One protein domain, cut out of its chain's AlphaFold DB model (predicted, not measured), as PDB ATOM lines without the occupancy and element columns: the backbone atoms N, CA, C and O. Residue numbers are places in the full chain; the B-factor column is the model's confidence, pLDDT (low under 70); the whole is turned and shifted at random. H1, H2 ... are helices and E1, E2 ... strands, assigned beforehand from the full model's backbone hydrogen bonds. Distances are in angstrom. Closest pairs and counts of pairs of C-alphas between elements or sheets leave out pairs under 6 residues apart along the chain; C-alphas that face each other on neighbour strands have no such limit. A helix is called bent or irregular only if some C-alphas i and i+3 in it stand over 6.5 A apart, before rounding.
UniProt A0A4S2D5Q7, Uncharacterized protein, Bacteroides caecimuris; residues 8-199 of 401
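This is residues 8 to 199 of the 401 residues of an uncharacterized protein of Bacteroides caecimuris (UniProt A0A4S2D5Q7). Look first for a twisted sheet of seven strands, with the long helices H2 and H3 side by side over one face of it and running opposite ways. H4, over E3 and E9, and the small hairpin of E6 and E7 stand toward opposite ends of the longest axis, while the short H1 stands at the sheet's level. The sheet is mixed, in the order E2 E1 E5 E4 E3 E9 E8, and the class is mixed, helices and strands. The printed part has 192 residues with four named helices and nine named strands, in the order E1 E2 H1 E3 E4 E5 H2 E6 E7 H3 E8 H4 E9. It is compact, with a radius of gyration of the C-alphas of 16.0 A, and spans 46 by 34 by 32 A.

Begin in the large sheet with E3, residues 43 to 52, E4, residues 55 to 64, and E5, residues 79 to 85: they form a meander, each strand the antiparallel neighbour of the one before. Look at N 46 and O 61, 2.8 A apart, between E3 and E4, and at N 60 and O 83, 2.9 A, between E4 and E5. Beside E5 you find E1, residues 8 to 13, antiparallel, with N 10 and O 82 at 2.8 A. E2, residues 19 to 21, is an edge strand and forms a hairpin with E1, with N 21 and O 11 at 2.8 A. Past E3 comes E9, residues 191 to 194, antiparallel, with N 47 and O 192 at 2.9 A. E8, residues 169 to 172, is the other edge strand, parallel to E9, with N 172 and O 193 at 2.9 A. With H4, residues 179 to 187, these two make a strand-helix-strand unit, two parallel neighbour strands with a helix between, and its crossover is right-handed. H2, residues 92 to 107, is on the sheet at a height of 9.2 A, over E5, E4 and E3, and slantwise to the strands, at 46 degrees to E5 on the local plane; the closest C-alphas of H2 and E4 are those of Leu 99 and Tyr 62, 6.1 A. H3, residues 126 to 147, is on the same face at a height of 7.9 A, over E1 and only just over E2, on which 3 of its C-alphas fall. With its residues 132 to 140, H3 touches H2, closest at the C-alphas of Leu 136 and Phe 106, 7.3 A; they run opposite ways at a shallow tilt of 34 degrees, only just short of steep. H4 is on the sheet at a height of 9.4 A, only just over E3 and E9 with 3 C-alphas on each; the sheet with H2, H3 and H4 makes two layers, helices on one face of a sheet. H1, residues 28 to 32, is at the sheet's level, at a height of 3.4 A. E6, residues 112 to 114, and E7, residues 119 to 121, are a hairpin with N 113 and O 120 at 2.8 A. In H1, H2 and H4 every O i to N i+4 pair is within hydrogen-bond range; in H3 14 of 18 are.

Find C-alpha 8 at (29.013, 24.751, 98.447), where E1 begins and runs 16.7 A. E3 measures 26.5 A and bends by 57 degrees at residue 49; E4 measures 27.4 A and E5 19.8 A. H2 runs 21.0 A from C-alpha 92 at (13.836, 17.392, 96.119). H3 runs 28.7 A with a kink of 47 degrees near residue 133, and it is irregular, with C-alphas 128 and 131 8.4 A apart. H4 measures 12.0 A, and E9 ends at C-alpha 194, at (10.194, 22.884, 91.149).

The two C-alphas farthest apart are those of Asp 72 and Gly 158, 46.1 A. The long links are E4 to E5, 14 residues, and H3 to E8, 21 residues; in the latter, residues 153 to 154 pair with residues 88 to 89, antiparallel. The printed part has no cut. Its mean pLDDT is 93.1, and residues 163 to 167 are under 70.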
ATOM      1  N   LYS A   8      28.641  23.341  98.596       97.00
ATOM      2  CA  LYS A   8      29.013  24.751  98.447       97.00
ATOM      3  C   LYS A   8      27.816  25.622  98.128       97.00
ATOM      4  O   LYS A   8      26.989  25.236  97.305       97.00
ATOM      5  N   LEU A   9      27.735  26.779  98.776       98.50
ATOM      6  CA  LEU A   9      26.718  27.783  98.508       98.50
ATOM      7  C   LEU A   9      27.291  28.852  97.583       98.50
ATOM      8  O   LEU A   9      28.305  29.474  97.882       98.50
ATOM      9  N   TYR A  10      26.574  29.122  96.501       98.56
ATOM     10  CA  TYR A  10      26.792  30.277  95.649       98.56
ATOM     11  C   TYR A  10      25.585  31.195  95.737       98.56
ATOM     12  O   TYR A  10      24.442  30.742  95.657       98.56
ATOM     13  N   VAL A  11      25.836  32.492  95.866       98.56
ATOM     14  CA  VAL A  11      24.791  33.516  95.783       98.56
ATOM     15  C   VAL A  11      25.104  34.388  94.590       98.56
ATOM     16  O   VAL A  11      26.236  34.827  94.444       98.56
ATOM     17  N   HIS A  12      24.143  34.593  93.699       98.25
ATOM     18  CA  HIS A  12      24.377  35.353  92.476       98.25
ATOM     19  C   HIS A  12      23.133  36.115  92.042       98.25
ATOM     20  O   HIS A  12      22.001  35.733  92.347       98.25
ATOM     21  N   GLY A  13      23.345  37.219  91.332       97.81
ATOM     22  CA  GLY A  13      22.263  38.116  90.966       97.81
ATOM     23  C   GLY A  13      22.742  39.387  90.284       97.81
ATOM     24  O   GLY A  13      23.828  39.431  89.707       97.81
ATOM     25  N   VAL A  14      21.891  40.413  90.328       97.31
ATOM     26  CA  VAL A  14      22.159  41.719  89.706       97.31
ATOM     27  C   VAL A  14      21.888  42.870  90.696       97.31
ATOM     28  O   VAL A  14      20.957  43.649  90.473       97.31
ATOM     29  N   PRO A  15      22.639  42.970  91.814       97.38
ATOM     30  CA  PRO A  15      22.475  44.042  92.801       97.38
ATOM     31  C   PRO A  15      22.865  45.425  92.267       97.38
ATOM     32  O   PRO A  15      22.197  46.409  92.570       97.38
ATOM     33  N   ASN A  16      23.920  45.509  91.453       96.25
ATOM     34  CA  ASN A  16      24.370  46.730  90.776       96.25
ATOM     35  C   ASN A  16      25.232  46.363  89.552       96.25
ATOM     36  O   ASN A  16      26.421  46.665  89.472       96.25
ATOM     37  N   GLY A  17      24.632  45.617  88.624       94.06
ATOM     38  CA  GLY A  17      25.374  44.808  87.652       94.06
ATOM     39  C   GLY A  17      25.500  43.360  88.122       94.06
ATOM     40  O   GLY A  17      25.095  43.037  89.236       94.06
ATOM     41  N   GLN A  18      25.961  42.474  87.236       95.38
ATOM     42  CA  GLN A  18      26.095  41.051  87.552       95.38
ATOM     43  C   GLN A  18      27.143  40.858  88.651       95.38
ATOM     44  O   GLN A  18      28.261  41.349  88.515       95.38
ATOM     45  N   ASP A  19      26.778  40.124  89.699       97.50
ATOM     46  CA  ASP A  19      27.666  39.824  90.819       97.50
ATOM     47  C   ASP A  19      27.397  38.422  91.388       97.50
ATOM     48  O   ASP A  19      26.307  37.857  91.212       97.50
ATOM     49  N   SER A  20      28.399  37.851  92.058       97.81
ATOM     50  CA  SER A  20      28.311  36.534  92.684       97.81
ATOM     51  C   SER A  20      29.269  36.362  93.862       97.81
ATOM     52  O   SER A  20      30.380  36.883  93.852       97.81
ATOM     53  N   TRP A  21      28.871  35.549  94.836       98.44
ATOM     54  CA  TRP A  21      29.644  35.186  96.019       98.44
ATOM     55  C   TRP A  21      29.877  33.675  96.095       98.44
ATOM     56  O   TRP A  21      29.000  32.881  95.743       98.44
ATOM     57  N   GLY A  22      31.061  33.287  96.577       96.44
ATOM     58  CA  GLY A  22      31.442  31.899  96.864       96.44
ATOM     59  C   GLY A  22      31.807  31.044  95.645       96.44
ATOM     60  O   GLY A  22      32.259  29.917  95.825       96.44
ATOM     61  N   VAL A  23      31.624  31.552  94.422       95.62
ATOM     62  CA  VAL A  23      31.779  30.792  93.170       95.62
ATOM     63  C   VAL A  23      33.230  30.363  92.942       95.62
ATOM     64  O   VAL A  23      34.143  31.183  92.983       95.62
ATOM     65  N   GLU A  24      33.434  29.076  92.660       91.56
ATOM     66  CA  GLU A  24      34.736  28.528  92.257       91.56
ATOM     67  C   GLU A  24      34.940  28.678  90.736       91.56
ATOM     68  O   GLU A  24      33.981  28.584  89.971       91.56
ATOM     69  N   ASP A  25      36.187  28.854  90.278       87.62
ATOM     70  CA  ASP A  25      36.518  29.187  88.875       87.62
ATOM     71  C   ASP A  25      35.879  28.259  87.825       87.62
ATOM     72  O   ASP A  25      35.484  28.691  86.741       87.62
ATOM     73  N   PHE A  26      35.775  26.957  88.112       88.50
ATOM     74  CA  PHE A  26      35.194  26.002  87.163       88.50
ATOM     75  C   PHE A  26      33.657  26.044  87.125       88.50
ATOM     76  O   PHE A  26      33.067  25.572  86.151       88.50
ATOM     77  N   ASP A  27      33.019  26.624  88.144       92.00
ATOM     78  CA  ASP A  27      31.567  26.787  88.248       92.00
ATOM     79  C   ASP A  27      31.085  28.136  87.687       92.00
ATOM     80  O   ASP A  27      29.896  28.276  87.397       92.00
ATOM     81  N   SER A  28      31.977  29.106  87.437       91.88
ATOM     82  CA  SER A  28      31.607  30.438  86.924       91.88
ATOM     83  C   SER A  28      30.750  30.367  85.661       91.88
ATOM     84  O   SER A  28      29.706  31.004  85.584       91.88
ATOM     85  N   SER A  29      31.099  29.488  84.714       91.06
ATOM     86  CA  SER A  29      30.324  29.325  83.475       91.06
ATOM     87  C   SER A  29      28.889  28.824  83.693       91.06
ATOM     88  O   SER A  29      27.996  29.137  82.901       91.06
ATOM     89  N   TYR A  30      28.643  28.061  84.766       93.19
ATOM     90  CA  TYR A  30      27.295  27.664  85.164       93.19
ATOM     91  C   TYR A  30      26.514  28.871  85.679       93.19
ATOM     92  O   TYR A  30      25.401  29.126  85.217       93.19
ATOM     93  N   ILE A  31      27.118  29.629  86.592       95.75
ATOM     94  CA  ILE A  31      26.507  30.792  87.241       95.75
ATOM     95  C   ILE A  31      26.211  31.905  86.230       95.75
ATOM     96  O   ILE A  31      25.092  32.421  86.187       95.75
ATOM     97  N   ASP A  32      27.146  32.188  85.326       93.62
ATOM     98  CA  ASP A  32      26.983  33.181  84.259       93.62
ATOM     99  C   ASP A  32      25.807  32.857  83.332       93.62
ATOM    100  O   ASP A  32      25.151  33.749  82.793       93.62
ATOM    101  N   SER A  33      25.479  31.571  83.177       92.69
ATOM    102  CA  SER A  33      24.402  31.124  82.292       92.69
ATOM    103  C   SER A  33      22.993  31.540  82.751       92.69
ATOM    104  O   SER A  33      22.032  31.359  81.988       92.69
ATOM    105  N   PHE A  34      22.855  32.066  83.974       94.06
ATOM    106  CA  PHE A  34      21.610  32.624  84.510       94.06
ATOM    107  C   PHE A  34      21.414  34.098  84.150       94.06
ATOM    108  O   PHE A  34      20.274  34.564  84.124       94.06
ATOM    109  N   TYR A  35      22.482  34.831  83.827       91.81
ATOM    110  CA  TYR A  35      22.358  36.232  83.447       91.81
ATOM    111  C   TYR A  35      21.569  36.373  82.136       91.81
ATOM    112  O   TYR A  35      21.887  35.762  81.117       91.81
ATOM    113  N   GLY A  36      20.477  37.142  82.177       86.06
ATOM    114  CA  GLY A  36      19.558  37.309  81.046       86.06
ATOM    115  C   GLY A  36      18.687  36.085  80.725       86.06
ATOM    116  O   GLY A  36      17.900  36.128  79.774       86.06
ATOM    117  N   ARG A  37      18.784  34.994  81.500       88.94
ATOM    118  CA  ARG A  37      17.932  33.813  81.321       88.94
ATOM    119  C   ARG A  37      16.501  34.138  81.741       88.94
ATOM    120  O   ARG A  37      16.257  34.665  82.821       88.94
ATOM    121  N   LYS A  38      15.539  33.782  80.889       86.69
ATOM    122  CA  LYS A  38      14.110  33.934  81.177       86.69
ATOM    123  C   LYS A  38      13.527  32.640  81.712       86.69
ATOM    124  O   LYS A  38      13.787  31.565  81.171       86.69
ATOM    125  N   PHE A  39      12.680  32.772  82.718       86.94
ATOM    126  CA  PHE A  39      11.987  31.662  83.344       86.94
ATOM    127  C   PHE A  39      10.474  31.851  83.273       86.94
ATOM    128  O   PHE A  39       9.983  32.971  83.165       86.94
ATOM    129  N   LYS A  40       9.739  30.734  83.283       87.44
ATOM    130  CA  LYS A  40       8.271  30.732  83.160       87.44
ATOM    131  C   LYS A  40       7.553  31.059  84.467       87.44
ATOM    132  O   LYS A  40       6.405  31.474  84.421       87.44
ATOM    133  N   VAL A  41       8.211  30.817  85.598       92.56
ATOM    134  CA  VAL A  41       7.668  31.043  86.937       92.56
ATOM    135  C   VAL A  41       8.585  31.991  87.707       92.56
ATOM    136  O   VAL A  41       9.802  31.939  87.507       92.56
ATOM    137  N   PRO A  42       8.017  32.848  88.567       92.62
ATOM    138  CA  PRO A  42       8.745  33.919  89.241       92.62
ATOM    139  C   PRO A  42       9.671  33.443  90.363       92.62
ATOM    140  O   PRO A  42      10.697  34.071  90.612       92.62
ATOM    141  N   ALA A  43       9.322  32.326  91.003       94.81
ATOM    142  CA  ALA A  43      10.078  31.689  92.069       94.81
ATOM    143  C   ALA A  43      10.161  30.185  91.804       94.81
ATOM    144  O   ALA A  43       9.134  29.544  91.558       94.81
ATOM    145  N   GLN A  44      11.365  29.611  91.818       97.31
ATOM    146  CA  GLN A  44      11.550  28.172  91.612       97.31
ATOM    147  C   GLN A  44      12.893  27.671  92.129       97.31
ATOM    148  O   GLN A  44      13.870  28.414  92.157       97.31
ATOM    149  N   LEU A  45      12.951  26.370  92.399       98.25
ATOM    150  CA  LEU A  45      14.180  25.593  92.427       98.25
ATOM    151  C   LEU A  45      14.435  24.989  91.042       98.25
ATOM    152  O   LEU A  45      13.598  24.260  90.512       98.25
ATOM    153  N   PHE A  46      15.604  25.251  90.474       96.94
ATOM    154  CA  PHE A  46      16.069  24.654  89.230       96.94
ATOM    155  C   PHE A  46      17.195  23.663  89.509       96.94
ATOM    156  O   PHE A  46      18.123  23.981  90.250       96.94
ATOM    157  N   VAL A  47      17.098  22.458  88.947       96.56
ATOM    158  CA  VAL A  47      18.004  21.348  89.271       96.56
ATOM    159  C   VAL A  47      18.635  20.776  88.018       96.56
ATOM    160  O   VAL A  47      17.936  20.362  87.085       96.56
ATOM    161  N   GLU A  48      19.966  20.739  88.017       93.50
ATOM    162  CA  GLU A  48      20.774  20.289  86.888       93.50
ATOM    163  C   GLU A  48      22.014  19.524  87.357       93.50
ATOM    164  O   GLU A  48      22.691  19.927  88.301       93.50
ATOM    165  N   VAL A  49      22.356  18.447  86.647       93.81
ATOM    166  CA  VAL A  49      23.647  17.763  86.793       93.81
ATOM    167  C   VAL A  49      24.548  18.196  85.647       93.81
ATOM    168  O   VAL A  49      24.234  17.958  84.479       93.81
ATOM    169  N   MET A  50      25.673  18.824  85.976       90.38
ATOM    170  CA  MET A  50      26.612  19.361  84.994       90.38
ATOM    171  C   MET A  50      28.009  18.791  85.211       90.38
ATOM    172  O   MET A  50      28.369  18.353  86.304       90.38
ATOM    173  N   ARG A  51      28.800  18.794  84.134       87.81
ATOM    174  CA  ARG A  51      30.216  18.436  84.167       87.81
ATOM    175  C   ARG A  51      31.058  19.628  83.748       87.81
ATOM    176  O   ARG A  51      30.921  20.096  82.618       87.81
ATOM    177  N   PHE A  52      31.985  20.013  84.615       84.00
ATOM    178  CA  PHE A  52      33.016  21.005  84.334       84.00
ATOM    179  C   PHE A  52      34.384  20.374  84.595       84.00
ATOM    180  O   PHE A  52      34.697  19.942  85.705       84.00
ATOM    181  N   GLY A  53      35.182  20.227  83.535       79.62
ATOM    182  CA  GLY A  53      36.420  19.449  83.587       79.62
ATOM    183  C   GLY A  53      36.170  17.987  83.988       79.62
ATOM    184  O   GLY A  53      35.370  17.284  83.364       79.62
ATOM    185  N   SER A  54      36.862  17.525  85.031       82.62
ATOM    186  CA  SER A  54      36.693  16.187  85.615       82.62
ATOM    187  C   SER A  54      35.559  16.096  86.639       82.62
ATOM    188  O   SER A  54      35.194  14.989  87.031       82.62
ATOM    189  N   ASN A  55      35.004  17.230  87.070       86.06
ATOM    190  CA  ASN A  55      34.050  17.290  88.168       86.06
ATOM    191  C   ASN A  55      32.623  17.204  87.633       86.06
ATOM    192  O   ASN A  55      32.243  17.936  86.718       86.06
ATOM    193  N   VAL A  56      31.838  16.295  88.205       91.81
ATOM    194  CA  VAL A  56      30.396  16.203  87.976       91.81
ATOM    195  C   VAL A  56      29.724  16.612  89.270       91.81
ATOM    196  O   VAL A  56      30.006  16.020  90.308       91.81
ATOM    197  N   ASN A  57      28.859  17.615  89.201       94.56
ATOM    198  CA  ASN A  57      28.133  18.129  90.353       94.56
ATOM    199  C   ASN A  57      26.652  18.277  90.013       94.56
ATOM    200  O   ASN A  57      26.279  18.460  88.850       94.56
ATOM    201  N   CYS A  58      25.816  18.212  91.043       96.31
ATOM    202  CA  CYS A  58      24.427  18.619  90.970       96.31
ATOM    203  C   CYS A  58      24.278  20.025  91.553       96.31
ATOM    204  O   CYS A  58      24.812  20.315  92.625       96.31
ATOM    205  N   TYR A  59      23.542  20.872  90.845       97.50
ATOM    206  CA  TYR A  59      23.277  22.258  91.204       97.50
ATOM    207  C   TYR A  59      21.794  22.396  91.526       97.50
ATOM    208  O   TYR A  59      20.945  21.970  90.741       97.50
ATOM    209  N   TYR A  60      21.506  22.967  92.691       98.50
ATOM    210  CA  TYR A  60      20.170  23.253  93.199       98.50
ATOM    211  C   TYR A  60      20.031  24.768  93.307       98.50
ATOM    212  O   TYR A  60      20.444  25.357  94.303       98.50
ATOM    213  N   THR A  61      19.500  25.405  92.268       98.38
ATOM    214  CA  THR A  61      19.393  26.865  92.185       98.38
ATOM    215  C   THR A  61      17.984  27.320  92.522       98.38
ATOM    216  O   THR A  61      17.093  27.268  91.675       98.38
ATOM    217  N   TYR A  62      17.771  27.781  93.751       98.56
ATOM    218  CA  TYR A  62      16.556  28.501  94.118       98.56
ATOM    219  C   TYR A  62      16.678  29.962  93.697       98.56
ATOM    220  O   TYR A  62      17.663  30.615  94.029       98.56
ATOM    221  N   MET A  63      15.701  30.489  92.969       96.44
ATOM    222  CA  MET A  63      15.784  31.831  92.394       96.44
ATOM    223  C   MET A  63      14.473  32.603  92.483       96.44
ATOM    224  O   MET A  63      13.391  32.015  92.440       96.44
ATOM    225  N   GLN A  64      14.610  33.925  92.530       96.00
ATOM    226  CA  GLN A  64      13.555  34.927  92.427       96.00
ATOM    227  C   GLN A  64      13.841  35.810  91.213       96.00
ATOM    228  O   GLN A  64      14.927  36.390  91.105       96.00
ATOM    229  N   THR A  65      12.891  35.891  90.285       93.56
ATOM    230  CA  THR A  65      13.087  36.571  88.991       93.56
ATOM    231  C   THR A  65      12.017  37.606  88.661       93.56
ATOM    232  O   THR A  65      12.202  38.390  87.736       93.56
ATOM    233  N   GLU A  66      10.885  37.613  89.364       90.38
ATOM    234  CA  GLU A  66       9.807  38.572  89.108       90.38
ATOM    235  C   GLU A  66       9.917  39.795  90.008       90.38
ATOM    236  O   GLU A  66      10.154  39.683  91.208       90.38
ATOM    237  N   ASN A  67       9.734  40.968  89.397       92.75
ATOM    238  CA  ASN A  67       9.739  42.266  90.070       92.75
ATOM    239  C   ASN A  67      10.964  42.491  90.971       92.75
ATOM    240  O   ASN A  67      10.879  43.206  91.967       92.75
ATOM    241  N   VAL A  68      12.108  41.904  90.606       95.56
ATOM    242  CA  VAL A  68      13.384  42.155  91.274       95.56
ATOM    243  C   VAL A  68      14.040  43.377  90.641       95.56
ATOM    244  O   VAL A  68      14.223  43.452  89.417       95.56
ATOM    245  N   GLN A  69      14.387  44.337  91.485       96.25
ATOM    246  CA  GLN A  69      15.043  45.586  91.137       96.25
ATOM    247  C   GLN A  69      16.452  45.617  91.717       96.25
ATOM    248  O   GLN A  69      16.658  45.171  92.847       96.25
ATOM    249  N   ASP A  70      17.413  46.144  90.956       96.81
ATOM    250  CA  ASP A  70      18.754  46.448  91.473       96.81
ATOM    251  C   ASP A  70      18.706  47.536  92.561       96.81
ATOM    252  O   ASP A  70      17.643  48.090  92.842       96.81
ATOM    253  N   LYS A  71      19.841  47.845  93.199       96.44
ATOM    254  CA  LYS A  71      19.880  48.754  94.356       96.44
ATOM    255  C   LYS A  71      19.311  50.149  94.073       96.44
ATOM    256  O   LYS A  71      18.919  50.851  95.000       96.44
ATOM    257  N   ASP A  72      19.331  50.569  92.807       95.50
ATOM    258  CA  ASP A  72      18.885  51.888  92.359       95.50
ATOM    259  C   ASP A  72      17.438  51.848  91.827       95.50
ATOM    260  O   ASP A  72      16.927  52.846  91.316       95.50
ATOM    261  N   GLY A  73      16.754  50.706  91.958       94.19
ATOM    262  CA  GLY A  73      15.355  50.523  91.576       94.19
ATOM    263  C   GLY A  73      15.147  50.119  90.115       94.19
ATOM    264  O   GLY A  73      14.007  50.092  89.639       94.19
ATOM    265  N   ARG A  74      16.207  49.799  89.360       93.44
ATOM    266  CA  ARG A  74      16.065  49.398  87.952       93.44
ATOM    267  C   ARG A  74      15.552  47.967  87.864       93.44
ATOM    268  O   ARG A  74      16.089  47.051  88.479       93.44
ATOM    269  N   THR A  75      14.521  47.771  87.050       92.38
ATOM    270  CA  THR A  75      13.874  46.471  86.850       92.38
ATOM    271  C   THR A  75      14.710  45.514  85.996       92.38
ATOM    272  O   THR A  75      15.582  45.924  85.225       92.38
ATOM    273  N   GLY A  76      14.395  44.220  86.095       89.62
ATOM    274  CA  GLY A  76      15.017  43.165  85.287       89.62
ATOM    275  C   GLY A  76      16.188  42.459  85.969       89.62
ATOM    276  O   GLY A  76      16.951  41.764  85.295       89.62
ATOM    277  N   SER A  77      16.332  42.631  87.281       94.94
ATOM    278  CA  SER A  77      17.287  41.880  88.091       94.94
ATOM    279  C   SER A  77      16.755  40.486  88.438       94.94
ATOM    280  O   SER A  77      15.623  40.122  88.122       94.94
ATOM    281  N   TYR A  78      17.595  39.689  89.088       97.00
ATOM    282  CA  TYR A  78      17.214  38.433  89.726       97.00
ATOM    283  C   TYR A  78      18.093  38.212  90.959       97.00
ATOM    284  O   TYR A  78      19.133  38.866  91.103       97.00
ATOM    285  N   LEU A  79      17.687  37.291  91.827       97.75
ATOM    286  CA  LEU A  79      18.499  36.769  92.927       97.75
ATOM    287  C   LEU A  79      18.419  35.248  92.932       97.75
ATOM    288  O   LEU A  79      17.333  34.695  92.758       97.75
ATOM    289  N   ALA A  80      19.540  34.576  93.165       98.38
ATOM    290  CA  ALA A  80      19.579  33.128  93.271       98.38
ATOM    291  C   ALA A  80      20.525  32.622  94.369       98.38
ATOM    292  O   ALA A  80      21.606  33.171  94.592       98.38
ATOM    293  N   LEU A  81      20.100  31.537  95.015       98.81
ATOM    294  CA  LEU A  81      20.876  30.680  95.904       98.81
ATOM    295  C   LEU A  81      21.114  29.353  95.185       98.81
ATOM    296  O   LEU A  81      20.170  28.597  94.955       98.81
ATOM    297  N   THR A  82      22.361  29.063  94.838       98.62
ATOM    298  CA  THR A  82      22.761  27.794  94.231       98.62
ATOM    299  C   THR A  82      23.514  26.962  95.249       98.62
ATOM    300  O   THR A  82      24.615  27.322  95.652       98.62
ATOM    301  N   LEU A  83      22.951  25.819  95.630       98.38
ATOM    302  CA  LEU A  83      23.676  24.816  96.397       98.38
ATOM    303  C   LEU A  83      24.285  23.792  95.439       98.38
ATOM    304  O   LEU A  83      23.571  23.129  94.686       98.38
ATOM    305  N   ARG A  84      25.608  23.667  95.452       96.88
ATOM    306  CA  ARG A  84      26.361  22.710  94.642       96.88
ATOM    307  C   ARG A  84      26.761  21.523  95.502       96.88
ATOM    308  O   ARG A  84      27.351  21.706  96.563       96.88
ATOM    309  N   ILE A  85      26.477  20.310  95.027       96.38
ATOM    310  CA  ILE A  85      26.798  19.058  95.725       96.38
ATOM    311  C   ILE A  85      27.458  18.079  94.746       96.38
ATOM    312  O   ILE A  85      26.986  17.897  93.623       96.38
ATOM    313  N   ASN A  86      28.516  17.385  95.172       94.62
ATOM    314  CA  ASN A  86      29.148  16.295  94.404       94.62
ATOM    315  C   ASN A  86      28.329  14.977  94.377       94.62
ATOM    316  O   ASN A  86      28.840  13.930  93.979       94.62
ATOM    317  N   TYR A  87      27.059  15.037  94.788       95.56
ATOM    318  CA  TYR A  87      26.055  13.973  94.805       95.56
ATOM    319  C   TYR A  87      24.695  14.547  94.392       95.56
ATOM    320  O   TYR A  87      24.445  15.749  94.505       95.56
ATOM    321  N   TYR A  88      23.798  13.680  93.929       96.19
ATOM    322  CA  TYR A  88      22.390  14.022  93.773       96.19
ATOM    323  C   TYR A  88      21.653  13.768  95.096       96.19
ATOM    324  O   TYR A  88      21.777  12.691  95.659       96.19
ATOM    325  N   TYR A  89      20.892  14.741  95.585       96.25
ATOM    326  CA  TYR A  89      20.093  14.682  96.797       96.25
ATOM    327  C   TYR A  89      18.653  14.336  96.413       96.25
ATOM    328  O   TYR A  89      18.010  15.066  95.655       96.25
ATOM    329  N   ALA A  90      18.176  13.191  96.892       94.06
ATOM    330  CA  ALA A  90      16.971  12.537  96.398       94.06
ATOM    331  C   ALA A  90      15.664  13.206  96.861       94.06
ATOM    332  O   ALA A  90      14.663  13.176  96.139       94.06
ATOM    333  N   ASP A  91      15.664  13.841  98.036       94.44
ATOM    334  CA  ASP A  91      14.492  14.544  98.562       94.44
ATOM    335  C   ASP A  91      14.418  15.981  98.024       94.44
ATOM    336  O   ASP A  91      14.783  16.972  98.665       94.44
ATOM    337  N   LEU A  92      13.927  16.101  96.791       95.31
ATOM    338  CA  LEU A  92      13.836  17.392  96.119       95.31
ATOM    339  C   LEU A  92      12.862  18.362  96.799       95.31
ATOM    340  O   LEU A  92      13.054  19.577  96.723       95.31
ATOM    341  N   ARG A  93      11.842  17.839  97.491       95.44
ATOM    342  CA  ARG A  93      10.896  18.659  98.251       95.44
ATOM    343  C   ARG A  93      11.593  19.306  99.439       95.44
ATOM    344  O   ARG A  93      11.424  20.504  99.658       95.44
ATOM    345  N   ASN A  94      12.394  18.540 100.179       95.69
ATOM    346  CA  ASN A  94      13.171  19.081 101.286       95.69
ATOM    347  C   ASN A  94      14.190  20.121 100.802       95.69
ATOM    348  O   ASN A  94      14.281  21.193 101.390       95.69
ATOM    349  N   MET A  95      14.887  19.864  99.688       97.56
ATOM    350  CA  MET A  95      15.818  20.842  99.108       97.56
ATOM    351  C   MET A  95      15.121  22.150  98.700       97.56
ATOM    352  O   MET A  95      15.633  23.231  98.987       97.56
ATOM    353  N   TYR A  96      13.940  22.064  98.070       98.19
ATOM    354  CA  TYR A  96      13.122  23.236  97.735       98.19
ATOM    355  C   TYR A  96      12.780  24.041  98.993       98.19
ATOM    356  O   TYR A  96      13.094  25.227  99.065       98.19
ATOM    357  N   ASN A  97      12.213  23.382 100.008       97.06
ATOM    358  CA  ASN A  97      11.807  24.034 101.254       97.06
ATOM    359  C   ASN A  97      13.002  24.643 102.002       97.06
ATOM    360  O   ASN A  97      12.880  25.713 102.594       97.06
ATOM    361  N   LEU A  98      14.155  23.969 101.986       97.81
ATOM    362  CA  LEU A  98      15.372  24.431 102.647       97.81
ATOM    363  C   LEU A  98      15.889  25.728 102.021       97.81
ATOM    364  O   LEU A  98      16.156  26.689 102.741       97.81
ATOM    365  N   LEU A  99      16.017  25.771 100.692       98.56
ATOM    366  CA  LEU A  99      16.528  26.953  99.997       98.56
ATOM    367  C   LEU A  99      15.510  28.100  99.968       98.56
ATOM    368  O   LEU A  99      15.898  29.262 100.086       98.56
ATOM    369  N   GLU A 100      14.214  27.792  99.904       98.00
ATOM    370  CA  GLU A 100      13.148  28.780 100.087       98.00
ATOM    371  C   GLU A 100      13.202  29.392 101.497       98.00
ATOM    372  O   GLU A 100      13.190  30.615 101.655       98.00
ATOM    373  N   ALA A 101      13.348  28.563 102.533       98.00
ATOM    374  CA  ALA A 101      13.498  29.040 103.902       98.00
ATOM    375  C   ALA A 101      14.786  29.854 104.092       98.00
ATOM    376  O   ALA A 101      14.759  30.866 104.791       98.00
ATOM    377  N   ALA A 102      15.896  29.448 103.469       98.38
ATOM    378  CA  ALA A 102      17.146  30.201 103.482       98.38
ATOM    379  C   ALA A 102      16.966  31.596 102.874       98.38
ATOM    380  O   ALA A 102      17.373  32.587 103.480       98.38
ATOM    381  N   TYR A 103      16.281  31.687 101.731       98.12
ATOM    382  CA  TYR A 103      15.937  32.963 101.118       98.12
ATOM    383  C   TYR A 103      15.150  33.860 102.084       98.12
ATOM    384  O   TYR A 103      15.587  34.967 102.402       98.12
ATOM    385  N   TYR A 104      14.027  33.382 102.619       96.88
ATOM    386  CA  TYR A 104      13.181  34.224 103.468       96.88
ATOM    387  C   TYR A 104      13.798  34.569 104.828       96.88
ATOM    388  O   TYR A 104      13.474  35.618 105.377       96.88
ATOM    389  N   LYS A 105      14.657  33.709 105.389       96.56
ATOM    390  CA  LYS A 105      15.220  33.905 106.738       96.56
ATOM    391  C   LYS A 105      16.567  34.621 106.767       96.56
ATOM    392  O   LYS A 105      16.881  35.214 107.790       96.56
ATOM    393  N   PHE A 106      17.366  34.526 105.702       96.94
ATOM    394  CA  PHE A 106      18.731  35.071 105.673       96.94
ATOM    395  C   PHE A 106      18.946  36.118 104.581       96.94
ATOM    396  O   PHE A 106      19.805  36.981 104.731       96.94
ATOM    397  N   ILE A 107      18.199  36.052 103.475       98.12
ATOM    398  CA  ILE A 107      18.397  36.955 102.334       98.12
ATOM    399  C   ILE A 107      17.457  38.155 102.423       98.12
ATOM    400  O   ILE A 107      17.893  39.296 102.263       98.12
ATOM    401  N   VAL A 108      16.174  37.921 102.707       97.06
ATOM    402  CA  VAL A 108      15.205  39.003 102.913       97.06
ATOM    403  C   VAL A 108      15.525  39.743 104.215       97.06
ATOM    404  O   VAL A 108      15.695  39.133 105.264       97.06
ATOM    405  N   GLY A 109      15.599  41.069 104.144       95.88
ATOM    406  CA  GLY A 109      15.995  41.962 105.231       95.88
ATOM    407  C   GLY A 109      17.475  42.346 105.193       95.88
ATOM    408  O   GLY A 109      17.792  43.500 105.474       95.88
ATOM    409  N   GLU A 110      18.362  41.441 104.778       96.81
ATOM    410  CA  GLU A 110      19.818  41.670 104.765       96.81
ATOM    411  C   GLU A 110      20.341  42.040 103.369       96.81
ATOM    412  O   GLU A 110      21.022  43.047 103.196       96.81
ATOM    413  N   VAL A 111      19.979  41.254 102.353       98.31
ATOM    414  CA  VAL A 111      20.448  41.400 100.961       98.31
ATOM    415  C   VAL A 111      19.432  42.154 100.115       98.31
ATOM    416  O   VAL A 111      19.790  43.007  99.300       98.31
ATOM    417  N   VAL A 112      18.155  41.833 100.309       97.94
ATOM    418  CA  VAL A 112      17.022  42.433  99.602       97.94
ATOM    419  C   VAL A 112      15.916  42.785 100.583       97.94
ATOM    420  O   VAL A 112      15.820  42.191 101.653       97.94
ATOM    421  N   GLU A 113      15.029  43.695 100.215       96.56
ATOM    422  CA  GLU A 113      13.780  43.954 100.928       96.56
ATOM    423  C   GLU A 113      12.567  43.716 100.034       96.56
ATOM    424  O   GLU A 113      12.636  43.841  98.812       96.56
ATOM    425  N   ASN A 114      11.444  43.357 100.656       92.94
ATOM    426  CA  ASN A 114      10.161  43.293  99.973       92.94
ATOM    427  C   ASN A 114       9.469  44.654 100.105       92.94
ATOM    428  O   ASN A 114       9.156  45.084 101.214       92.94
ATOM    429  N   THR A 115       9.227  45.319  98.978       89.06
ATOM    430  CA  THR A 115       8.634  46.665  98.929       89.06
ATOM    431  C   THR A 115       7.109  46.638  98.784       89.06
ATOM    432  O   THR A 115       6.483  47.680  98.602       89.06
ATOM    433  N   GLY A 116       6.488  45.454  98.808       83.00
ATOM    434  CA  GLY A 116       5.069  45.240  98.501       83.00
ATOM    435  C   GLY A 116       4.771  45.206  96.998       83.00
ATOM    436  O   GLY A 116       3.886  44.473  96.567       83.00
ATOM    437  N   CYS A 117       5.551  45.931  96.192       79.00
ATOM    438  CA  CYS A 117       5.475  45.927  94.727       79.00
ATOM    439  C   CYS A 117       6.506  44.994  94.069       79.00
ATOM    440  O   CYS A 117       6.474  44.801  92.854       79.00
ATOM    441  N   GLY A 118       7.440  44.441  94.847       90.94
ATOM    442  CA  GLY A 118       8.528  43.613  94.344       90.94
ATOM    443  C   GLY A 118       9.648  43.427  95.363       90.94
ATOM    444  O   GLY A 118       9.458  43.610  96.567       90.94
ATOM    445  N   ILE A 119      10.819  43.060  94.858       96.25
ATOM    446  CA  ILE A 119      12.033  42.814  95.638       96.25
ATOM    447  C   ILE A 119      13.069  43.868  95.242       96.25
ATOM    448  O   ILE A 119      13.362  44.012  94.058       96.25
ATOM    449  N   LEU A 120      13.639  44.585  96.210       97.69
ATOM    450  CA  LEU A 120      14.669  45.604  95.986       97.69
ATOM    451  C   LEU A 120      15.984  45.176  96.638       97.69
ATOM    452  O   LEU A 120      15.997  44.814  97.813       97.69
ATOM    453  N   TYR A 121      17.095  45.227  95.902       98.50
ATOM    454  CA  TYR A 121      18.419  45.009  96.491       98.50
ATOM    455  C   TYR A 121      18.794  46.122  97.475       98.50
ATOM    456  O   TYR A 121      18.682  47.304  97.171       98.50
ATOM    457  N   LYS A 122      19.293  45.732  98.651       97.88
ATOM    458  CA  LYS A 122      19.820  46.653  99.672       97.88
ATOM    459  C   LYS A 122      21.330  46.852  99.575       97.88
ATOM    460  O   LYS A 122      21.859  47.830 100.094       97.88
ATOM    461  N   ILE A 123      22.013  45.908  98.938       98.06
ATOM    462  CA  ILE A 123      23.468  45.880  98.792       98.06
ATOM    463  C   ILE A 123      23.860  46.201  97.351       98.06
ATOM    464  O   ILE A 123      23.088  45.959  96.425       98.06
ATOM    465  N   ALA A 124      25.065  46.735  97.157       96.81
ATOM    466  CA  ALA A 124      25.616  46.970  95.818       96.81
ATOM    467  C   ALA A 124      26.429  45.777  95.300       96.81
ATOM    468  O   ALA A 124      26.516  45.581  94.090       96.81
ATOM    469  N   ASP A 125      27.000  45.000  96.215       97.06
ATOM    470  CA  ASP A 125      27.823  43.828  95.950       97.06
ATOM    471  C   ASP A 125      27.670  42.823  97.102       97.06
ATOM    472  O   ASP A 125      27.423  43.215  98.247       97.06
ATOM    473  N   PHE A 126      27.808  41.529  96.815       98.25
ATOM    474  CA  PHE A 126      27.652  40.468  97.811       98.25
ATOM    475  C   PHE A 126      28.800  40.410  98.831       98.25
ATOM    476  O   PHE A 126      28.632  39.795  99.887       98.25
ATOM    477  N   ALA A 127      29.940  41.069  98.585       97.06
ATOM    478  CA  ALA A 127      31.032  41.115  99.558       97.06
ATOM    479  C   ALA A 127      30.644  41.908 100.823       97.06
ATOM    480  O   ALA A 127      31.154  41.618 101.905       97.06
ATOM    481  N   GLN A 128      29.669  42.824 100.731       97.88
ATOM    482  CA  GLN A 128      29.094  43.537 101.886       97.88
ATOM    483  C   GLN A 128      28.465  42.610 102.937       97.88
ATOM    484  O   GLN A 128      28.344  42.991 104.100       97.88
ATOM    485  N   VAL A 129      28.070  41.396 102.545       98.00
ATOM    486  CA  VAL A 129      27.382  40.416 103.403       98.00
ATOM    487  C   VAL A 129      28.149  39.093 103.525       98.00
ATOM    488  O   VAL A 129      27.577  38.076 103.917       98.00
ATOM    489  N   ASP A 130      29.456  39.099 103.245       98.12
ATOM    490  CA  ASP A 130      30.321  37.910 103.207       98.12
ATOM    491  C   ASP A 130      30.210  37.019 104.459       98.12
ATOM    492  O   ASP A 130      29.983  35.813 104.366       98.12
ATOM    493  N   THR A 131      30.277  37.613 105.655       97.94
ATOM    494  CA  THR A 131      30.198  36.859 106.919       97.94
ATOM    495  C   THR A 131      28.835  36.187 107.118       97.94
ATOM    496  O   THR A 131      28.758  35.070 107.645       97.94
ATOM    497  N   MET A 132      27.752  36.844 106.690       98.06
ATOM    498  CA  MET A 132      26.401  36.284 106.758       98.06
ATOM    499  C   MET A 132      26.274  35.103 105.795       98.06
ATOM    500  O   MET A 132      25.849  34.024 106.210       98.06
ATOM    501  N   LEU A 133      26.741  35.261 104.552       98.56
ATOM    502  CA  LEU A 133      26.716  34.199 103.544       98.56
ATOM    503  C   LEU A 133      27.586  32.997 103.939       98.56
ATOM    504  O   LEU A 133      27.151  31.852 103.814       98.56
ATOM    505  N   GLY A 134      28.761  33.237 104.526       98.19
ATOM    506  CA  GLY A 134      29.613  32.182 105.080       98.19
ATOM    507  C   GLY A 134      28.988  31.450 106.276       98.19
ATOM    508  O   GLY A 134      29.260  30.268 106.493       98.19
ATOM    509  N   THR A 135      28.132  32.123 107.050       98.12
ATOM    510  CA  THR A 135      27.340  31.486 108.116       98.12
ATOM    511  C   THR A 135      26.204  30.654 107.527       98.12
ATOM    512  O   THR A 135      25.989  29.520 107.957       98.12
ATOM    513  N   LEU A 136      25.523  31.177 106.504       98.44
ATOM    514  CA  LEU A 136      24.456  30.475 105.801       98.44
ATOM    515  C   LEU A 136      24.956  29.184 105.134       98.44
ATOM    516  O   LEU A 136      24.304  28.155 105.285       98.44
ATOM    517  N   GLU A 137      26.119  29.201 104.465       98.38
ATOM    518  CA  GLU A 137      26.734  27.987 103.889       98.38
ATOM    519  C   GLU A 137      26.859  26.877 104.946       98.38
ATOM    520  O   GLU A 137      26.413  25.750 104.724       98.38
ATOM    521  N   LYS A 138      27.387  27.210 106.131       97.44
ATOM    522  CA  LYS A 138      27.585  26.251 107.230       97.44
ATOM    523  C   LYS A 138      26.272  25.725 107.805       97.44
ATOM    524  O   LYS A 138      26.188  24.544 108.133       97.44
ATOM    525  N   GLU A 139      25.257  26.575 107.951       97.56
ATOM    526  CA  GLU A 139      23.946  26.144 108.456       97.56
ATOM    527  C   GLU A 139      23.210  25.253 107.445       97.56
ATOM    528  O   GLU A 139      22.596  24.263 107.847       97.56
ATOM    529  N   LEU A 140      23.323  25.533 106.141       97.62
ATOM    530  CA  LEU A 140      22.788  24.667 105.085       97.62
ATOM    531  C   LEU A 140      23.478  23.298 105.072       97.62
ATOM    532  O   LEU A 140      22.799  22.271 105.041       97.62
ATOM    533  N   GLU A 141      24.813  23.277 105.145       95.50
ATOM    534  CA  GLU A 141      25.591  22.038 105.236       95.50
ATOM    535  C   GLU A 141      25.179  21.231 106.473       95.50
ATOM    536  O   GLU A 141      24.830  20.055 106.371       95.50
ATOM    537  N   LYS A 142      25.136  21.874 107.644       95.19
ATOM    538  CA  LYS A 142      24.730  21.242 108.902       95.19
ATOM    539  C   LYS A 142      23.315  20.676 108.832       95.19
ATOM    540  O   LYS A 142      23.108  19.549 109.277       95.19
ATOM    541  N   TYR A 143      22.358  21.427 108.289       95.62
ATOM    542  CA  TYR A 143      20.979  20.968 108.147       95.62
ATOM    543  C   TYR A 143      20.909  19.710 107.280       95.62
ATOM    544  O   TYR A 143      20.372  18.694 107.723       95.62
ATOM    545  N   LEU A 144      21.507  19.740 106.086       94.38
ATOM    546  CA  LEU A 144      21.516  18.577 105.197       94.38
ATOM    547  C   LEU A 144      22.177  17.376 105.866       94.38
ATOM    548  O   LEU A 144      21.624  16.283 105.839       94.38
ATOM    549  N   MET A 145      23.307  17.573 106.538       91.56
ATOM    550  CA  MET A 145      24.007  16.482 107.210       91.56
ATOM    551  C   MET A 145      23.269  15.929 108.436       91.56
ATOM    552  O   MET A 145      23.470  14.769 108.787       91.56
ATOM    553  N   GLN A 146      22.441  16.734 109.107       93.19
ATOM    554  CA  GLN A 146      21.699  16.323 110.302       93.19
ATOM    555  C   GLN A 146      20.383  15.608 109.971       93.19
ATOM    556  O   GLN A 146      19.969  14.726 110.723       93.19
ATOM    557  N   PHE A 147      19.722  16.000 108.882       90.56
ATOM    558  CA  PHE A 147      18.386  15.517 108.520       90.56
ATOM    559  C   PHE A 147      18.370  14.544 107.339       90.56
ATOM    560  O   PHE A 147      17.291  14.165 106.897       90.56
ATOM    561  N   SER A 148      19.541  14.114 106.868       91.94
ATOM    562  CA  SER A 148      19.666  13.157 105.766       91.94
ATOM    563  C   SER A 148      20.424  11.907 106.191       91.94
ATOM    564  O   SER A 148      21.262  11.930 107.097       91.94
ATOM    565  N   VAL A 149      20.163  10.812 105.491       90.44
ATOM    566  CA  VAL A 149      20.933   9.571 105.557       90.44
ATOM    567  C   VAL A 149      21.740   9.378 104.274       90.44
ATOM    568  O   VAL A 149      21.457   9.976 103.242       90.44
ATOM    569  N   ASP A 150      22.733   8.489 104.304       87.88
ATOM    570  CA  ASP A 150      23.584   8.201 103.138       87.88
ATOM    571  C   ASP A 150      22.789   7.771 101.887       87.88
ATOM    572  O   ASP A 150      23.228   8.004 100.764       87.88
ATOM    573  N   ALA A 151      21.606   7.168 102.063       90.12
ATOM    574  CA  ALA A 151      20.728   6.775 100.961       90.12
ATOM    575  C   ALA A 151      20.086   7.968 100.226       90.12
ATOM    576  O   ALA A 151      19.709   7.820  99.062       90.12
ATOM    577  N   ASP A 152      20.006   9.140 100.864       92.94
ATOM    578  CA  ASP A 152      19.482  10.360 100.243       92.94
ATOM    579  C   ASP A 152      20.480  10.955  99.240       92.94
ATOM    580  O   ASP A 152      20.091  11.740  98.376       92.94
ATOM    581  N   PHE A 153      21.756  10.561  99.312       94.38
ATOM    582  CA  PHE A 153      22.822  11.026  98.429       94.38
ATOM    583  C   PHE A 153      23.160   9.976  97.366       94.38
ATOM    584  O   PHE A 153      23.970   9.067  97.546       94.38
ATOM    585  N   VAL A 154      22.563  10.134  96.190       94.44
ATOM    586  CA  VAL A 154      22.777   9.261  95.039       94.44
ATOM    587  C   VAL A 154      24.038   9.676  94.283       94.44
ATOM    588  O   VAL A 154      24.229  10.838  93.919       94.44
ATOM    589  N   SER A 155      24.908   8.703  94.008       93.38
ATOM    590  CA  SER A 155      26.121   8.929  93.219       93.38
ATOM    591  C   SER A 155      25.797   9.481  91.829       93.38
ATOM    592  O   SER A 155      24.916   8.977  91.133       93.38
ATOM    593  N   LEU A 156      26.576  10.476  91.394       92.94
ATOM    594  CA  LEU A 156      26.486  11.046  90.045       92.94
ATOM    595  C   LEU A 156      27.127  10.150  88.970       92.94
ATOM    596  O   LEU A 156      27.050  10.446  87.775       92.94
ATOM    597  N   ASN A 157      27.755   9.041  89.371       86.81
ATOM    598  CA  ASN A 157      28.365   8.090  88.451       86.81
ATOM    599  C   ASN A 157      27.310   7.464  87.529       86.81
ATOM    600  O   ASN A 157      26.321   6.893  87.979       86.81
ATOM    601  N   GLY A 158      27.547   7.543  86.219       81.19
ATOM    602  CA  GLY A 158      26.657   6.965  85.210       81.19
ATOM    603  C   GLY A 158      25.398   7.784  84.908       81.19
ATOM    604  O   GLY A 158      24.605   7.354  84.072       81.19
ATOM    605  N   ILE A 159      25.215   8.959  85.522       86.38
ATOM    606  CA  ILE A 159      24.165   9.899  85.113       86.38
ATOM    607  C   ILE A 159      24.512  10.455  83.728       86.38
ATOM    608  O   ILE A 159      25.621  10.950  83.500       86.38
ATOM    609  N   ALA A 160      23.567  10.361  82.790       84.19
ATOM    610  CA  ALA A 160      23.721  10.988  81.486       84.19
ATOM    611  C   ALA A 160      23.759  12.511  81.656       84.19
ATOM    612  O   ALA A 160      22.966  13.078  82.399       84.19
ATOM    613  N   LEU A 161      24.675  13.183  80.963       81.62
ATOM    614  CA  LEU A 161      24.714  14.641  80.984       81.62
ATOM    615  C   LEU A 161      23.653  15.217  80.039       81.62
ATOM    616  O   LEU A 161      23.380  14.606  78.996       81.62
ATOM    617  N   PRO A 162      23.100  16.403  80.352       71.12
ATOM    618  CA  PRO A 162      22.207  17.112  79.449       71.12
ATOM    619  C   PRO A 162      22.848  17.242  78.060       71.12
ATOM    620  O   PRO A 162      23.949  17.778  77.910       71.12
ATOM    621  N   LYS A 163      22.179  16.732  77.019       67.62
ATOM    622  CA  LYS A 163      22.632  16.930  75.634       67.62
ATOM    623  C   LYS A 163      22.465  18.412  75.273       67.62
ATOM    624  O   LYS A 163      21.552  19.070  75.749       67.62
ATOM    625  N   LYS A 164      23.329  18.950  74.400       59.38
ATOM    626  CA  LYS A 164      23.276  20.366  73.961       59.38
ATOM    627  C   LYS A 164      21.964  20.757  73.251       59.38
ATOM    628  O   LYS A 164      21.711  21.942  73.067       59.38
ATOM    629  N   GLN A 165      21.156  19.786  72.828       52.88
ATOM    630  CA  GLN A 165      19.823  20.009  72.266       52.88
ATOM    631  C   GLN A 165      18.801  20.092  73.395       52.88
ATOM    632  O   GLN A 165      18.890  19.317  74.339       52.88
ATOM    633  N   GLN A 166      17.876  21.045  73.264       58.09
ATOM    634  CA  GLN A 166      16.787  21.387  74.181       58.09
ATOM    635  C   GLN A 166      16.306  20.174  74.993       58.09
ATOM    636  O   GLN A 166      15.516  19.363  74.524       58.09
ATOM    637  N   VAL A 167      16.864  20.017  76.195       65.75
ATOM    638  CA  VAL A 167      16.420  18.999  77.144       65.75
ATOM    639  C   VAL A 167      15.107  19.493  77.722       65.75
ATOM    640  O   VAL A 167      15.047  20.630  78.201       65.75
ATOM    641  N   ASP A 168      14.078  18.651  77.675       75.81
ATOM    642  CA  ASP A 168      12.798  18.950  78.301       75.81
ATOM    643  C   ASP A 168      13.021  19.282  79.784       75.81
ATOM    644  O   ASP A 168      13.715  18.574  80.524       75.81
ATOM    645  N   ILE A 169      12.462  20.405  80.220       89.75
ATOM    646  CA  ILE A 169      12.402  20.760  81.634       89.75
ATOM    647  C   ILE A 169      11.073  20.223  82.138       89.75
ATOM    648  O   ILE A 169      10.025  20.644  81.642       89.75
ATOM    649  N   ILE A 170      11.101  19.320  83.118       92.00
ATOM    650  CA  ILE A 170       9.866  18.953  83.815       92.00
ATOM    651  C   ILE A 170       9.560  20.008  84.872       92.00
ATOM    652  O   ILE A 170      10.429  20.396  85.653       92.00
ATOM    653  N   SER A 171       8.318  20.474  84.872       94.19
ATOM    654  CA  SER A 171       7.763  21.356  85.893       94.19
ATOM    655  C   SER A 171       7.038  20.508  86.928       94.19
ATOM    656  O   SER A 171       6.156  19.729  86.568       94.19
ATOM    657  N   VAL A 172       7.420  20.636  88.196       95.19
ATOM    658  CA  VAL A 172       6.895  19.813  89.292       95.19
ATOM    659  C   VAL A 172       6.456  20.710  90.445       95.19
ATOM    660  O   VAL A 172       7.190  21.603  90.863       95.19
ATOM    661  N   ASN A 173       5.260  20.473  90.978       96.38
ATOM    662  CA  ASN A 173       4.838  21.107  92.222       96.38
ATOM    663  C   ASN A 173       5.516  20.399  93.419       96.38
ATOM    664  O   ASN A 173       5.539  19.167  93.425       96.38
ATOM    665  N   PRO A 174       6.024  21.113  94.447       95.38
ATOM    666  CA  PRO A 174       6.619  20.510  95.644       95.38
ATOM    667  C   PRO A 174       5.765  19.422  96.313       95.38
ATOM    668  O   PRO A 174       6.309  18.497  96.914       95.38
ATOM    669  N   LEU A 175       4.433  19.510  96.217       93.75
ATOM    670  CA  LEU A 175       3.503  18.515  96.766       93.75
ATOM    671  C   LEU A 175       3.532  17.171  96.019       93.75
ATOM    672  O   LEU A 175       3.056  16.170  96.547       93.75
ATOM    673  N   GLU A 176       4.100  17.144  94.814       93.56
ATOM    674  CA  GLU A 176       4.120  15.999  93.899       93.56
ATOM    675  C   GLU A 176       5.549  15.578  93.515       93.56
ATOM    676  O   GLU A 176       5.756  14.889  92.511       93.56
ATOM    677  N   CYS A 177       6.547  15.992  94.302       92.62
ATOM    678  CA  CYS A 177       7.929  15.551  94.146       92.62
ATOM    679  C   CYS A 177       8.080  14.075  94.541       92.62
ATOM    680  O   CYS A 177       8.414  13.752  95.676       92.62
ATOM    681  N   ASP A 178       7.841  13.184  93.583       93.06
ATOM    682  CA  ASP A 178       8.119  11.756  93.707       93.06
ATOM    683  C   ASP A 178       9.601  11.478  93.420       93.06
ATOM    684  O   ASP A 178      10.084  11.703  92.304       93.06
ATOM    685  N   THR A 179      10.319  11.004  94.439       92.38
ATOM    686  CA  THR A 179      11.767  10.769  94.397       92.38
ATOM    687  C   THR A 179      12.187   9.808  93.286       92.38
ATOM    688  O   THR A 179      13.171  10.080  92.594       92.38
ATOM    689  N   ASP A 180      11.451   8.719  93.058       92.12
ATOM    690  CA  ASP A 180      11.828   7.699  92.075       92.12
ATOM    691  C   ASP A 180      11.629   8.205  90.644       92.12
ATOM    692  O   ASP A 180      12.510   8.053  89.785       92.12
ATOM    693  N   ILE A 181      10.495   8.866  90.388       91.81
ATOM    694  CA  ILE A 181      10.196   9.474  89.087       91.81
ATOM    695  C   ILE A 181      11.243  10.538  88.759       91.81
ATOM    696  O   ILE A 181      11.831  10.517  87.672       91.81
ATOM    697  N   ILE A 182      11.515  11.432  89.708       93.75
ATOM    698  CA  ILE A 182      12.487  12.515  89.565       93.75
ATOM    699  C   ILE A 182      13.899  11.964  89.330       93.75
ATOM    700  O   ILE A 182      14.572  12.376  88.382       93.75
ATOM    701  N   LEU A 183      14.339  10.990  90.130       92.50
ATOM    702  CA  LEU A 183      15.661  10.385  89.981       92.50
ATOM    703  C   LEU A 183      15.807   9.704  88.615       92.50
ATOM    704  O   LEU A 183      16.855   9.814  87.972       92.50
ATOM    705  N   SER A 184      14.758   9.025  88.141       91.88
ATOM    706  CA  SER A 184      14.748   8.410  86.808       91.88
ATOM    707  C   SER A 184      14.913   9.445  85.688       91.88
ATOM    708  O   SER A 184      15.536   9.152  84.662       91.88
ATOM    709  N   TYR A 185      14.390  10.656  85.897       91.69
ATOM    710  CA  TYR A 185      14.488  11.769  84.963       91.69
ATOM    711  C   TYR A 185      15.891  12.383  84.957       91.69
ATOM    712  O   TYR A 185      16.505  12.523  83.896       91.69
ATOM    713  N   ILE A 186      16.448  12.652  86.142       91.56
ATOM    714  CA  ILE A 186      17.819  13.157  86.304       91.56
ATOM    715  C   ILE A 186      18.840  12.184  85.708       91.56
ATOM    716  O   ILE A 186      19.717  12.608  84.958       91.56
ATOM    717  N   LYS A 187      18.702  10.870  85.944       91.00
ATOM    718  CA  LYS A 187      19.608   9.843  85.385       91.00
ATOM    719  C   LYS A 187      19.699   9.869  83.854       91.00
ATOM    720  O   LYS A 187      20.721   9.466  83.300       91.00
ATOM    721  N   LYS A 188      18.659  10.358  83.170       90.00
ATOM    722  CA  LYS A 188      18.601  10.516  81.705       90.00
ATOM    723  C   LYS A 188      19.154  11.863  81.213       90.00
ATOM    724  O   LYS A 188      19.085  12.136  80.017       90.00
ATOM    725  N   GLY A 189      19.715  12.681  82.105       87.56
ATOM    726  CA  GLY A 189      20.220  14.023  81.807       87.56
ATOM    727  C   GLY A 189      19.135  15.089  81.747       87.56
ATOM    728  O   GLY A 189      19.337  16.119  81.107       87.56
ATOM    729  N   GLY A 190      17.983  14.824  82.369       89.00
ATOM    730  CA  GLY A 190      16.869  15.756  82.469       89.00
ATOM    731  C   GLY A 190      17.157  16.951  83.383       89.00
ATOM    732  O   GLY A 190      18.033  16.895  84.244       89.00
ATOM    733  N   LYS A 191      16.386  18.026  83.199       92.75
ATOM    734  CA  LYS A 191      16.400  19.229  84.045       92.75
ATOM    735  C   LYS A 191      15.058  19.396  84.741       92.75
ATOM    736  O   LYS A 191      14.019  19.095  84.149       92.75
ATOM    737  N   ILE A 192      15.062  19.895  85.971       94.94
ATOM    738  CA  ILE A 192      13.841  19.988  86.782       94.94
ATOM    739  C   ILE A 192      13.623  21.423  87.231       94.94
ATOM    740  O   ILE A 192      14.554  22.083  87.678       94.94
ATOM    741  N   SER A 193      12.382  21.886  87.119       95.94
ATOM    742  CA  SER A 193      11.887  23.121  87.714       95.94
ATOM    743  C   SER A 193      10.843  22.762  88.766       95.94
ATOM    744  O   SER A 193       9.798  22.199  88.437       95.94
ATOM    745  N   VAL A 194      11.117  23.078  90.028       97.38
ATOM    746  CA  VAL A 194      10.194  22.884  91.149       97.38
ATOM    747  C   VAL A 194       9.684  24.238  91.621       97.38
ATOM    748  O   VAL A 194      10.477  25.134  91.894       97.38
ATOM    749  N   SER A 195       8.369  24.406  91.713       97.06
ATOM    750  CA  SER A 195       7.739  25.648  92.174       97.06
ATOM    751  C   SER A 195       6.336  25.365  92.688       97.06
ATOM    752  O   SER A 195       5.601  24.596  92.068       97.06
ATOM    753  N   SER A 196       5.945  26.013  93.786       95.06
ATOM    754  CA  SER A 196       4.562  25.999  94.284       95.06
ATOM    755  C   SER A 196       3.556  26.584  93.284       95.06
ATOM    756  O   SER A 196       2.367  26.308  93.389       95.06
ATOM    757  N   LEU A 197       4.039  27.338  92.290       94.06
ATOM    758  CA  LEU A 197       3.240  27.953  91.229       94.06
ATOM    759  C   LEU A 197       3.021  27.038  90.018       94.06
ATOM    760  O   LEU A 197       2.249  27.375  89.121       94.06
ATOM    761  N   HIS A 198       3.689  25.882  89.962       94.81
ATOM    762  CA  HIS A 198       3.360  24.864  88.966       94.81
ATOM    763  C   HIS A 198       2.064  24.167  89.369       94.81
ATOM    764  O   HIS A 198       1.934  23.723  90.509       94.81
ATOM    765  N   SER A 199       1.127  24.019  88.433       91.75
ATOM    766  CA  SER A 199      -0.130  23.316  88.702       91.75
ATOM    767  C   SER A 199       0.117  21.851  89.056       91.75
ATOM    768  O   SER A 199       0.821  21.140  88.332       91.75
TER     769      SER A 199